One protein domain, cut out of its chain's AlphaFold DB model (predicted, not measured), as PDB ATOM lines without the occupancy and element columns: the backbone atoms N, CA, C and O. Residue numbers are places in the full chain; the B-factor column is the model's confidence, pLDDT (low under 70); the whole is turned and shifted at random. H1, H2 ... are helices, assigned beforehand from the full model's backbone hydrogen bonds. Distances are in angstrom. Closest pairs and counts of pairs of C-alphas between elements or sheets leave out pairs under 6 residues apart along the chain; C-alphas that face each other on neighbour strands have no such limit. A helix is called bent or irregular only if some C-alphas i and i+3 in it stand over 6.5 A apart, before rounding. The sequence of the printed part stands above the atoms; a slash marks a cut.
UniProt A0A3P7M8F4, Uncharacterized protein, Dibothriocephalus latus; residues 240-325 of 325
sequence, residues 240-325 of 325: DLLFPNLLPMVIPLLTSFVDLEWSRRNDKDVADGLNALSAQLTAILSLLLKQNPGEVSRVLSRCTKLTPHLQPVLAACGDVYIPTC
ATOM      1  N   ASP A 240     -93.424 -40.841 187.732       88.69
ATOM      2  CA  ASP A 240     -93.759 -41.804 186.683       88.69
ATOM      3  C   ASP A 240     -92.838 -41.695 185.459       88.69
ATOM      4  O   ASP A 240     -92.619 -42.686 184.767       88.69
ATOM      5  N   LEU A 241     -92.276 -40.511 185.203       89.00
ATOM      6  CA  LEU A 241     -91.527 -40.212 183.977       89.00
ATOM      7  C   LEU A 241     -90.009 -40.225 184.157       89.00
ATOM      8  O   LEU A 241     -89.280 -40.593 183.239       89.00
ATOM      9  N   LEU A 242     -89.518 -39.786 185.316       88.12
ATOM     10  CA  LEU A 242     -88.088 -39.620 185.578       88.12
ATOM     11  C   LEU A 242     -87.487 -40.778 186.375       88.12
ATOM     12  O   LEU A 242     -86.288 -40.766 186.635       88.12
ATOM     13  N   PHE A 243     -88.267 -41.778 186.781       87.19
ATOM     14  CA  PHE A 243     -87.725 -42.938 187.487       87.19
ATOM     15  C   PHE A 243     -86.875 -43.820 186.546       87.19
ATOM     16  O   PHE A 243     -87.293 -44.054 185.413       87.19
ATOM     17  N   PRO A 244     -85.697 -44.332 186.970       87.50
ATOM     18  CA  PRO A 244     -85.060 -44.210 188.293       87.50
ATOM     19  C   PRO A 244     -84.176 -42.963 188.472       87.50
ATOM     20  O   PRO A 244     -83.714 -42.694 189.579       87.50
ATOM     21  N   ASN A 245     -83.957 -42.170 187.419       89.56
ATOM     22  CA  ASN A 245     -83.090 -40.980 187.431       89.56
ATOM     23  C   ASN A 245     -83.509 -39.910 188.457       89.56
ATOM     24  O   ASN A 245     -82.681 -39.106 188.877       89.56
ATOM     25  N   LEU A 246     -84.767 -39.917 188.903       90.75
ATOM     26  CA  LEU A 246     -85.265 -39.048 189.969       90.75
ATOM     27  C   LEU A 246     -84.603 -39.330 191.332       90.75
ATOM     28  O   LEU A 246     -84.437 -38.416 192.139       90.75
ATOM     29  N   LEU A 247     -84.191 -40.575 191.597       90.62
ATOM     30  CA  LEU A 247     -83.586 -40.964 192.873       90.62
ATOM     31  C   LEU A 247     -82.265 -40.239 193.162       90.62
ATOM     32  O   LEU A 247     -82.187 -39.588 194.207       90.62
ATOM     33  N   PRO A 248     -81.247 -40.271 192.279       91.19
ATOM     34  CA  PRO A 248     -80.010 -39.532 192.513       91.19
ATOM     35  C   PRO A 248     -80.208 -38.008 192.513       91.19
ATOM     36  O   PRO A 248     -79.357 -37.298 193.036       91.19
ATOM     37  N   MET A 249     -81.318 -37.498 191.965       91.38
ATOM     38  CA  MET A 249     -81.638 -36.069 191.984       91.38
ATOM     39  C   MET A 249     -82.201 -35.598 193.332       91.38
ATOM     40  O   MET A 249     -81.865 -34.507 193.785       91.38
ATOM     41  N   VAL A 250     -83.065 -36.396 193.967       93.19
ATOM     42  CA  VAL A 250     -83.838 -35.967 195.146       93.19
ATOM     43  C   VAL A 250     -83.298 -36.562 196.448       93.19
ATOM     44  O   VAL A 250     -83.197 -35.853 197.447       93.19
ATOM     45  N   ILE A 251     -82.915 -37.844 196.464       92.56
ATOM     46  CA  ILE A 251     -82.544 -38.547 197.705       92.56
ATOM     47  C   ILE A 251     -81.327 -37.928 198.412       92.56
ATOM     48  O   ILE A 251     -81.410 -37.749 199.632       92.56
ATOM     49  N   PRO A 252     -80.225 -37.561 197.724       92.56
ATOM     50  CA  PRO A 252     -79.080 -36.944 198.395       92.56
ATOM     51  C   PRO A 252     -79.457 -35.634 199.090       92.56
ATOM     52  O   PRO A 252     -79.128 -35.444 200.257       92.56
ATOM     53  N   LEU A 253     -80.229 -34.783 198.406       93.88
ATOM     54  CA  LEU A 253     -80.704 -33.511 198.943       93.88
ATOM     55  C   LEU A 253     -81.528 -33.705 200.223       93.88
ATOM     56  O   LEU A 253     -81.258 -33.059 201.234       93.88
ATOM     57  N   LEU A 254     -82.508 -34.616 200.197       93.75
ATOM     58  CA  LEU A 254     -83.345 -34.895 201.366       93.75
ATOM     59  C   LEU A 254     -82.535 -35.493 202.520       93.75
ATOM     60  O   LEU A 254     -82.743 -35.117 203.670       93.75
ATOM     61  N   THR A 255     -81.598 -36.395 202.220       91.44
ATOM     62  CA  THR A 255     -80.759 -37.044 203.238       91.44
ATOM     63  C   THR A 255     -79.867 -36.022 203.938       91.44
ATOM     64  O   THR A 255     -79.847 -35.976 205.165       91.44
ATOM     65  N   SER A 256     -79.189 -35.154 203.178       92.00
ATOM     66  CA  SER A 256     -78.363 -34.080 203.741       92.00
ATOM     67  C   SER A 256     -79.187 -33.085 204.553       92.00
ATOM     68  O   SER A 256     -78.750 -32.653 205.615       92.00
ATOM     69  N   PHE A 257     -80.394 -32.740 204.094       92.56
ATOM     70  CA  PHE A 257     -81.287 -31.866 204.850       92.56
ATOM     71  C   PHE A 257     -81.694 -32.484 206.194       92.56
ATOM     72  O   PHE A 257     -81.611 -31.815 207.221       92.56
ATOM     73  N   VAL A 258     -82.081 -33.765 206.204       90.31
ATOM     74  CA  VAL A 258     -82.438 -34.469 207.444       90.31
ATOM     75  C   VAL A 258     -81.259 -34.520 208.408       90.31
ATOM     76  O   VAL A 258     -81.446 -34.235 209.585       90.31
ATOM     77  N   ASP A 259     -80.053 -34.827 207.931       88.12
ATOM     78  CA  ASP A 259     -78.853 -34.861 208.776       88.12
ATOM     79  C   ASP A 259     -78.589 -33.510 209.471       88.12
ATOM     80  O   ASP A 259     -78.376 -33.431 210.686       88.12
ATOM     81  N   LEU A 260     -78.695 -32.417 208.708       87.31
ATOM     82  CA  LEU A 260     -78.491 -31.056 209.209       87.31
ATOM     83  C   LEU A 260     -79.548 -30.623 210.233       87.31
ATOM     84  O   LEU A 260     -79.214 -29.931 211.195       87.31
ATOM     85  N   GLU A 261     -80.805 -31.012 210.030       84.81
ATOM     86  CA  GLU A 261     -81.926 -30.584 210.871       84.81
ATOM     87  C   GLU A 261     -82.116 -31.469 212.111       84.81
ATOM     88  O   GLU A 261     -82.294 -30.970 213.225       84.81
ATOM     89  N   TRP A 262     -82.017 -32.792 211.970       83.56
ATOM     90  CA  TRP A 262     -82.229 -33.717 213.087       83.56
ATOM     91  C   TRP A 262     -81.052 -33.769 214.060       83.56
ATOM     92  O   TRP A 262     -81.267 -34.077 215.233       83.56
ATOM     93  N   SER A 263     -79.844 -33.394 213.633       77.81
ATOM     94  CA  SER A 263     -78.714 -33.187 214.551       77.81
ATOM     95  C   SER A 263     -78.983 -32.078 215.584       77.81
ATOM     96  O   SER A 263     -78.352 -32.046 216.641       77.81
ATOM     97  N   ARG A 264     -79.968 -31.204 215.335       74.06
ATOM     98  CA  ARG A 264     -80.340 -30.067 216.196       74.06
ATOM     99  C   ARG A 264     -81.594 -30.304 217.036       74.06
ATOM    100  O   ARG A 264     -81.993 -29.433 217.804       74.06
ATOM    101  N   ARG A 265     -82.199 -31.492 216.939       71.25
ATOM    102  CA  ARG A 265     -83.486 -31.843 217.567       71.25
ATOM    103  C   ARG A 265     -83.501 -31.755 219.101       71.25
ATOM    104  O   ARG A 265     -84.575 -31.725 219.693       71.25
ATOM    105  N   ASN A 266     -82.336 -31.714 219.748       63.72
ATOM    106  CA  ASN A 266     -82.226 -31.588 221.207       63.72
ATOM    107  C   ASN A 266     -82.626 -30.197 221.735       63.72
ATOM    108  O   ASN A 266     -82.805 -30.036 222.941       63.72
ATOM    109  N   ASP A 267     -82.774 -29.203 220.858       67.19
ATOM    110  CA  ASP A 267     -83.311 -27.889 221.200       67.19
ATOM    111  C   ASP A 267     -84.855 -27.930 221.131       67.19
ATOM    112  O   ASP A 267     -85.434 -28.244 220.088       67.19
ATOM    113  N   LYS A 268     -85.531 -27.674 222.263       63.16
ATOM    114  CA  LYS A 268     -86.988 -27.869 222.418       63.16
ATOM    115  C   LYS A 268     -87.801 -27.060 221.404       63.16
ATOM    116  O   LYS A 268     -88.777 -27.579 220.877       63.16
ATOM    117  N   ASP A 269     -87.350 -25.853 221.075       62.00
ATOM    118  CA  ASP A 269     -88.018 -24.969 220.110       62.00
ATOM    119  C   ASP A 269     -87.876 -25.476 218.661       62.00
ATOM    120  O   ASP A 269     -88.639 -25.101 217.772       62.00
ATOM    121  N   VAL A 270     -86.889 -26.337 218.393       65.81
ATOM    122  CA  VAL A 270     -86.661 -26.945 217.073       65.81
ATOM    123  C   VAL A 270     -87.593 -28.143 216.868       65.81
ATOM    124  O   VAL A 270     -88.042 -28.393 215.751       65.81
ATOM    125  N   ALA A 271     -87.946 -28.861 217.937       66.38
ATOM    126  CA  ALA A 271     -88.707 -30.107 217.858       66.38
ATOM    127  C   ALA A 271     -90.092 -29.954 217.196       66.38
ATOM    128  O   ALA A 271     -90.460 -30.796 216.374       66.38
ATOM    129  N   ASP A 272     -90.831 -28.880 217.490       67.56
ATOM    130  CA  ASP A 272     -92.176 -28.661 216.933       67.56
ATOM    131  C   ASP A 272     -92.138 -28.320 215.436       67.56
ATOM    132  O   ASP A 272     -92.906 -28.874 214.645       67.56
ATOM    133  N   GLY A 273     -91.184 -27.481 215.017       69.38
ATOM    134  CA  GLY A 273     -90.960 -27.171 213.603       69.38
ATOM    135  C   GLY A 273     -90.515 -28.391 212.792       69.38
ATOM    136  O   GLY A 273     -90.989 -28.608 211.673       69.38
ATOM    137  N   LEU A 274     -89.671 -29.245 213.379       76.25
ATOM    138  CA  LEU A 274     -89.227 -30.490 212.748       76.25
ATOM    139  C   LEU A 274     -90.368 -31.480 212.525       76.25
ATOM    140  O   LEU A 274     -90.349 -32.193 211.524       76.25
ATOM    141  N   ASN A 275     -91.379 -31.522 213.396       76.62
ATOM    142  CA  ASN A 275     -92.526 -32.412 213.208       76.62
ATOM    143  C   ASN A 275     -93.317 -32.051 211.937       76.62
ATOM    144  O   ASN A 275     -93.679 -32.938 211.161       76.62
ATOM    145  N   ALA A 276     -93.521 -30.755 211.673       75.12
ATOM    146  CA  ALA A 276     -94.182 -30.284 210.453       75.12
ATOM    147  C   ALA A 276     -93.359 -30.596 209.188       75.12
ATOM    148  O   ALA A 276     -93.903 -31.073 208.188       75.12
ATOM    149  N   LEU A 277     -92.038 -30.392 209.242       86.81
ATOM    150  CA  LEU A 277     -91.124 -30.728 208.144       86.81
ATOM    151  C   LEU A 277     -91.052 -32.247 207.907       86.81
ATOM    152  O   LEU A 277     -91.013 -32.695 206.759       86.81
ATOM    153  N   SER A 278     -91.107 -33.045 208.977       86.25
ATOM    154  CA  SER A 278     -91.104 -34.508 208.913       86.25
ATOM    155  C   SER A 278     -92.278 -35.035 208.101       86.25
ATOM    156  O   SER A 278     -92.086 -35.933 207.290       86.25
ATOM    157  N   ALA A 279     -93.479 -34.470 208.258       86.88
ATOM    158  CA  ALA A 279     -94.651 -34.903 207.499       86.88
ATOM    159  C   ALA A 279     -94.461 -34.721 205.981       86.88
ATOM    160  O   ALA A 279     -94.807 -35.607 205.197       86.88
ATOM    161  N   GLN A 280     -93.862 -33.603 205.556       89.56
ATOM    162  CA  GLN A 280     -93.569 -33.344 204.142       89.56
ATOM    163  C   GLN A 280     -92.481 -34.278 203.605       89.56
ATOM    164  O   GLN A 280     -92.633 -34.834 202.517       89.56
ATOM    165  N   LEU A 281     -91.416 -34.507 204.378       92.19
ATOM    166  CA  LEU A 281     -90.357 -35.455 204.026       92.19
ATOM    167  C   LEU A 281     -90.902 -36.878 203.871       92.19
ATOM    168  O   LEU A 281     -90.655 -37.529 202.854       92.19
ATOM    169  N   THR A 282     -91.700 -37.336 204.836       90.88
ATOM    170  CA  THR A 282     -92.376 -38.635 204.791       90.88
ATOM    171  C   THR A 282     -93.285 -38.739 203.568       90.88
ATOM    172  O   THR A 282     -93.284 -39.778 202.912       90.88
ATOM    173  N   ALA A 283     -94.006 -37.675 203.197       92.00
ATOM    174  CA  ALA A 283     -94.854 -37.674 202.004       92.00
ATOM    175  C   ALA A 283     -94.042 -37.844 200.708       92.00
ATOM    176  O   ALA A 283     -94.422 -38.647 199.853       92.00
ATOM    177  N   ILE A 284     -92.907 -37.144 200.575       93.88
ATOM    178  CA  ILE A 284     -92.019 -37.274 199.408       93.88
ATOM    179  C   ILE A 284     -91.456 -38.698 199.324       93.88
ATOM    180  O   ILE A 284     -91.557 -39.345 198.281       93.88
ATOM    181  N   LEU A 285     -90.896 -39.207 200.423       92.31
ATOM    182  CA  LEU A 285     -90.302 -40.545 200.461       92.31
ATOM    183  C   LEU A 285     -91.344 -41.643 200.224       92.31
ATOM    184  O   LEU A 285     -91.079 -42.573 199.467       92.31
ATOM    185  N   SER A 286     -92.547 -41.506 200.784       91.00
ATOM    186  CA  SER A 286     -93.653 -42.442 200.551       91.00
ATOM    187  C   SER A 286     -94.071 -42.489 199.082       91.00
ATOM    188  O   SER A 286     -94.399 -43.562 198.583       91.00
ATOM    189  N   LEU A 287     -94.058 -41.358 198.366       91.38
ATOM    190  CA  LEU A 287     -94.348 -41.343 196.927       91.38
ATOM    191  C   LEU A 287     -93.278 -42.088 196.126       91.38
ATOM    192  O   LEU A 287     -93.616 -42.888 195.258       91.38
ATOM    193  N   LEU A 288     -92.002 -41.867 196.446       90.62
ATOM    194  CA  LEU A 288     -90.895 -42.570 195.795       90.62
ATOM    195  C   LEU A 288     -90.948 -44.078 196.082       90.62
ATOM    196  O   LEU A 288     -90.813 -44.886 195.165       90.62
ATOM    197  N   LEU A 289     -91.204 -44.459 197.336       89.62
ATOM    198  CA  LEU A 289     -91.350 -45.855 197.746       89.62
ATOM    199  C   LEU A 289     -92.537 -46.533 197.057       89.62
ATOM    200  O   LEU A 289     -92.390 -47.656 196.596       89.62
ATOM    201  N   LYS A 290     -93.684 -45.858 196.917       88.81
ATOM    202  CA  LYS A 290     -94.837 -46.399 196.175       88.81
ATOM    203  C   LYS A 290     -94.516 -46.675 194.707       88.81
ATOM    204  O   LYS A 290     -95.054 -47.630 194.156       88.81
ATOM    205  N   GLN A 291     -93.656 -45.866 194.088       88.69
ATOM    206  CA  GLN A 291     -93.288 -46.036 192.684       88.69
ATOM    207  C   GLN A 291     -92.425 -47.287 192.458       88.69
ATOM    208  O   GLN A 291     -92.659 -48.030 191.508       88.69
ATOM    209  N   ASN A 292     -91.429 -47.531 193.317       86.44
ATOM    210  CA  ASN A 292     -90.596 -48.735 193.253       86.44
ATOM    211  C   ASN A 292     -90.017 -49.080 194.639       86.44
ATOM    212  O   ASN A 292     -88.902 -48.660 194.969       86.44
ATOM    213  N   PRO A 293     -90.737 -49.876 195.449       86.38
ATOM    214  CA  PRO A 293     -90.338 -50.151 196.827       86.38
ATOM    215  C   PRO A 293     -88.947 -50.780 196.918       86.38
ATOM    216  O   PRO A 293     -88.146 -50.391 197.759       86.38
ATOM    217  N   GLY A 294     -88.622 -51.714 196.018       86.00
ATOM    218  CA  GLY A 294     -87.376 -52.477 196.082       86.00
ATOM    219  C   GLY A 294     -86.131 -51.631 195.813       86.00
ATOM    220  O   GLY A 294     -85.148 -51.712 196.551       86.00
ATOM    221  N   GLU A 295     -86.154 -50.811 194.762       87.31
ATOM    222  CA  GLU A 295     -85.011 -49.959 194.425       87.31
ATOM    223  C   GLU A 295     -84.869 -48.788 195.402       87.31
ATOM    224  O   GLU A 295     -83.763 -48.517 195.879       87.31
ATOM    225  N   VAL A 296     -85.982 -48.147 195.772       87.50
ATOM    226  CA  VAL A 296     -85.962 -47.013 196.701       87.50
ATOM    227  C   VAL A 296     -85.543 -47.457 198.103       87.50
ATOM    228  O   VAL A 296     -84.653 -46.832 198.680       87.50
ATOM    229  N   SER A 297     -86.064 -48.576 198.620       87.31
ATOM    230  CA  SER A 297     -85.604 -49.144 199.895       87.31
ATOM    231  C   SER A 297     -84.118 -49.473 199.889       87.31
ATOM    232  O   SER A 297     -83.441 -49.209 200.880       87.31
ATOM    233  N   ARG A 298     -83.579 -49.998 198.780       87.81
ATOM    234  CA  ARG A 298     -82.146 -50.307 198.662       87.81
ATOM    235  C   ARG A 298     -81.284 -49.051 198.764       87.81
ATOM    236  O   ARG A 298     -80.261 -49.066 199.449       87.81
ATOM    237  N   VAL A 299     -81.679 -47.973 198.085       88.81
ATOM    238  CA  VAL A 299     -80.968 -46.688 198.148       88.81
ATOM    239  C   VAL A 299     -81.075 -46.096 199.554       88.81
ATOM    240  O   VAL A 299     -80.053 -45.772 200.156       88.81
ATOM    241  N   LEU A 300     -82.283 -46.039 200.120       87.69
ATOM    242  CA  LEU A 300     -82.523 -45.499 201.459       87.69
ATOM    243  C   LEU A 300     -81.798 -46.296 202.551       87.69
ATOM    244  O   LEU A 300     -81.220 -45.689 203.444       87.69
ATOM    245  N   SER A 301     -81.725 -47.626 202.438       86.56
ATOM    246  CA  SER A 301     -80.984 -48.491 203.372       86.56
ATOM    247  C   SER A 301     -79.472 -48.235 203.342       86.56
ATOM    248  O   SER A 301     -78.775 -48.480 204.325       86.56
ATOM    249  N   ARG A 302     -78.925 -47.747 202.220       87.25
ATOM    250  CA  ARG A 302     -77.527 -47.289 202.158       87.25
ATOM    251  C   ARG A 302     -77.377 -45.906 202.785       87.25
ATOM    252  O   ARG A 302     -76.419 -45.683 203.517       87.25
ATOM    253  N   CYS A 303     -78.329 -45.008 202.537       87.06
ATOM    254  CA  CYS A 303     -78.346 -43.675 203.135       87.06
ATOM    255  C   CYS A 303     -78.471 -43.727 204.663       87.06
ATOM    256  O   CYS A 303     -77.752 -43.004 205.338       87.06
ATOM    257  N   THR A 304     -79.290 -44.616 205.234       86.12
ATOM    258  CA  THR A 304     -79.427 -44.762 206.697       86.12
ATOM    259  C   THR A 304     -78.152 -45.236 207.384       86.12
ATOM    260  O   THR A 304     -77.905 -44.847 208.522       86.12
ATOM    261  N   LYS A 305     -77.314 -46.033 206.703       84.88
ATOM    262  CA  LYS A 305     -75.993 -46.431 207.220       84.88
ATOM    263  C   LYS A 305     -75.053 -45.229 207.373       84.88
ATOM    264  O   LYS A 305     -74.212 -45.241 208.263       84.88
ATOM    265  N   LEU A 306     -75.196 -44.215 206.518       84.75
ATOM    266  CA  LEU A 306     -74.395 -42.985 206.553       84.75
ATOM    267  C   LEU A 306     -75.033 -41.892 207.420       84.75
ATOM    268  O   LEU A 306     -74.326 -41.131 208.070       84.75
ATOM    269  N   THR A 307     -76.364 -41.842 207.455       84.88
ATOM    270  CA  THR A 307     -77.164 -40.818 208.131       84.88
ATOM    271  C   THR A 307     -78.227 -41.497 209.005       84.88
ATOM    272  O   THR A 307     -79.374 -41.671 208.577       84.88
ATOM    273  N   PRO A 308     -77.890 -41.880 210.253       83.94
ATOM    274  CA  PRO A 308     -78.817 -42.565 211.161       83.94
ATOM    275  C   PRO A 308     -80.067 -41.736 211.486       83.94
ATOM    276  O   PRO A 308     -81.150 -42.278 211.704       83.94
ATOM    277  N   HIS A 309     -79.945 -40.406 211.451       84.44
ATOM    278  CA  HIS A 309     -81.042 -39.461 211.663       84.44
ATOM    279  C   HIS A 309     -82.186 -39.574 210.644       84.44
ATOM    280  O   HIS A 309     -83.268 -39.049 210.891       84.44
ATOM    281  N   LEU A 310     -81.988 -40.293 209.535       84.38
ATOM    282  CA  LEU A 310     -83.031 -40.591 208.553       84.38
ATOM    283  C   LEU A 310     -84.028 -41.656 209.049       84.38
ATOM    284  O   LEU A 310     -85.175 -41.694 208.602       84.38
ATOM    285  N   GLN A 311     -83.628 -42.501 210.001       83.69
ATOM    286  CA  GLN A 311     -84.421 -43.642 210.463       83.69
ATOM    287  C   GLN A 311     -85.798 -43.269 211.053       83.69
ATOM    288  O   GLN A 311     -86.769 -43.935 210.697       83.69
ATOM    289  N   PRO A 312     -85.956 -42.210 211.876       81.62
ATOM    290  CA  PRO A 312     -87.270 -41.780 212.361       81.62
ATOM    291  C   PRO A 312     -88.224 -41.355 211.235       81.62
ATOM    292  O   PRO A 312     -89.414 -41.650 211.296       81.62
ATOM    293  N   VAL A 313     -87.705 -40.699 210.191       82.75
ATOM    294  CA  VAL A 313     -88.504 -40.245 209.039       82.75
ATOM    295  C   VAL A 313     -88.959 -41.440 208.193       82.75
ATOM    296  O   VAL A 313     -90.091 -41.470 207.706       82.75
ATOM    297  N   LEU A 314     -88.101 -42.456 208.057       83.94
ATOM    298  CA  LEU A 314     -88.428 -43.703 207.361       83.94
ATOM    299  C   LEU A 314     -89.392 -44.587 208.144       83.94
ATOM    300  O   LEU A 314     -90.289 -45.165 207.543       83.94
ATOM    301  N   ALA A 315     -89.261 -44.654 209.469       82.62
ATOM    302  CA  ALA A 315     -90.219 -45.363 210.314       82.62
ATOM    303  C   ALA A 315     -91.639 -44.793 210.147       82.62
ATOM    304  O   ALA A 315     -92.610 -45.544 210.112       82.62
ATOM    305  N   ALA A 316     -91.759 -43.475 209.947       82.56
ATOM    306  CA  ALA A 316     -93.031 -42.822 209.647       82.56
ATOM    307  C   ALA A 316     -93.592 -43.146 208.244       82.56
ATOM    308  O   ALA A 316     -94.770 -42.902 207.996       82.56
ATOM    309  N   CYS A 317     -92.792 -43.716 207.332       78.50
ATOM    310  CA  CYS A 317     -93.270 -44.202 206.030       78.50
ATOM    311  C   CYS A 317     -94.008 -45.557 206.132       78.50
ATOM    312  O   CYS A 317     -94.591 -46.003 205.142       78.50
ATOM    313  N   GLY A 318     -94.012 -46.195 207.312       73.06
ATOM    314  CA  GLY A 318     -94.767 -47.418 207.602       73.06
ATOM    315  C   GLY A 318     -94.387 -48.610 206.718       73.06
ATOM    316  O   GLY A 318     -93.242 -48.738 206.284       73.06
ATOM    317  N   ASP A 319     -95.376 -49.458 206.417       62.69
ATOM    318  CA  ASP A 319     -95.218 -50.740 205.704       62.69
ATOM    319  C   ASP A 319     -94.693 -50.614 204.260       62.69
ATOM    320  O   ASP A 319     -94.350 -51.613 203.627       62.69
ATOM    321  N   VAL A 320     -94.629 -49.397 203.711       62.41
ATOM    322  CA  VAL A 320     -94.115 -49.151 202.353       62.41
ATOM    323  C   VAL A 320     -92.585 -49.254 202.315       62.41
ATOM    324  O   VAL A 320     -92.006 -49.569 201.274       62.41
ATOM    325  N   TYR A 321     -91.913 -49.006 203.443       67.31
ATOM    326  CA  TYR A 321     -90.472 -49.180 203.559       67.31
ATOM    327  C   TYR A 321     -90.147 -50.593 204.045       67.31
ATOM    328  O   TYR A 321     -90.292 -50.914 205.221       67.31
ATOM    329  N   ILE A 322     -89.648 -51.429 203.137       67.94
ATOM    330  CA  ILE A 322     -89.080 -52.734 203.490       67.94
ATOM    331  C   ILE A 322     -87.577 -52.528 203.715       67.94
ATOM    332  O   ILE A 322     -86.885 -52.223 202.740       67.94
ATOM    333  N   PRO A 323     -87.046 -52.660 204.945       60.78
ATOM    334  CA  PRO A 323     -85.613 -52.564 205.180       60.78
ATOM    335  C   PRO A 323     -84.920 -53.689 204.412       60.78
ATOM    336  O   PRO A 323     -85.180 -54.866 204.655       60.78
ATOM    337  N   THR A 324     -84.055 -53.343 203.465       58.28
ATOM    338  CA  THR A 324     -83.235 -54.344 202.781       58.28
ATOM    339  C   THR A 324     -81.947 -54.514 203.576       58.28
ATOM    340  O   THR A 324     -81.183 -53.550 203.684       58.28
ATOM    341  N   CYS A 325     -81.739 -55.704 204.147       45.28
ATOM    342  CA  CYS A 325     -80.487 -56.096 204.801       45.28
ATOM    343  C   CYS A 325     -79.288 -55.947 203.849       45.28
ATOM    344  O   CYS A 325     -79.389 -56.435 202.701       45.28
TER     345      CYS A 325
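AT A GLANCE: This is residues 240 to 325 of the 325 residues of an uncharacterized protein of Dibothriocephalus latus (UniProt A0A3P7M8F4). Two long helices, H1 and H2, lie side by side as a hairpin, and after H2 the printed part folds back, so that H3 and H4 lie over one side of this pair. H3 slants along that side nearest to H1, and the short H4 crosses both long helices there. The printed part has 86 residues with four named helices, in the order H1, H2, H3, H4, and no named strand; its class is all helix. The whole is compact, with a radius of gyration of the C-alphas of 12.7 A and spans of 39 by 26 by 23 A.

HOW THE PARTS SIT: H1, residues 246 to 262, and H2, residues 268 to 291, form a helical hairpin: they run opposite ways at a shallow tilt of 18 degrees. They only just touch, with 3 pairs of C-alphas within 8 A; H2 touches H1 with residues 274 to 281 alone, and the closest C-alphas, of Leu 254 and Leu 281, are 7.5 A apart. H2 has a kink of 35 degrees near residue 276. H3, residues 293 to 306, only just touches H1, with 3 pairs within 8 A, the closest C-alphas being those of Thr 255 and Cys 303, 7.1 A apart; the two run the same way at a steep tilt of 39 degrees. H2 and H3 touch only at the corner by their link, and only just, with 3 pairs; the C-alphas of Leu 289 and Val 296 are closest, 5.6 A apart. H1, H2 and H3 make an up and down bundle, each helix running against the one before it. H4, residues 308 to 315, touches H1 at residues 255 to 262 alone, only just about perpendicular at 70.0 degrees; the C-alphas of Asp 259 and His 309 are closest, 5.9 A apart. H4 touches H2 at residues 278 to 285 alone, at a steep tilt of 65 degrees; the closest C-alphas, of Thr 282 and Val 313, are 6.0 A apart. H3 and H4 touch only at the corner, and only just, with 3 pairs. The helix packing is mostly crossed: of these four helices' pairs that touch other than at the corner, 1 of 4 is at a shallow tilt. O i to N i+4 pairs are within hydrogen-bond range in 11 of 13 cases in H1, 16 of 20 in H2, 8 of 10 in H3 and 2 of 4 in H4.

IN THESE COORDINATES: H1 begins at C-alpha 246, (-85.265, -39.048, 189.969), and measures 23.9 A from first to last C-alpha. H2 measures 35.4 A and ends at C-alpha 291, (-93.288, -46.036, 192.684). H3 measures 20.0 A, and H4 ends at C-alpha 315, (-90.219, -45.363, 210.314). H1 and H4 are only just irregular: C-alphas 249 and 252 are 7.0 A apart, and C-alphas 309 and 312 are 6.7 A apart.

THE WHOLE: The two C-alphas farthest apart, of Leu 241 and Lys 268, are 40.6 A apart. The printed part has no cut, and the three links between helices are tight. Residue 325 is the chain's last. The mean pLDDT of the printed part is 82.7; residues 266 to 273 and 319 to 325 are under 70.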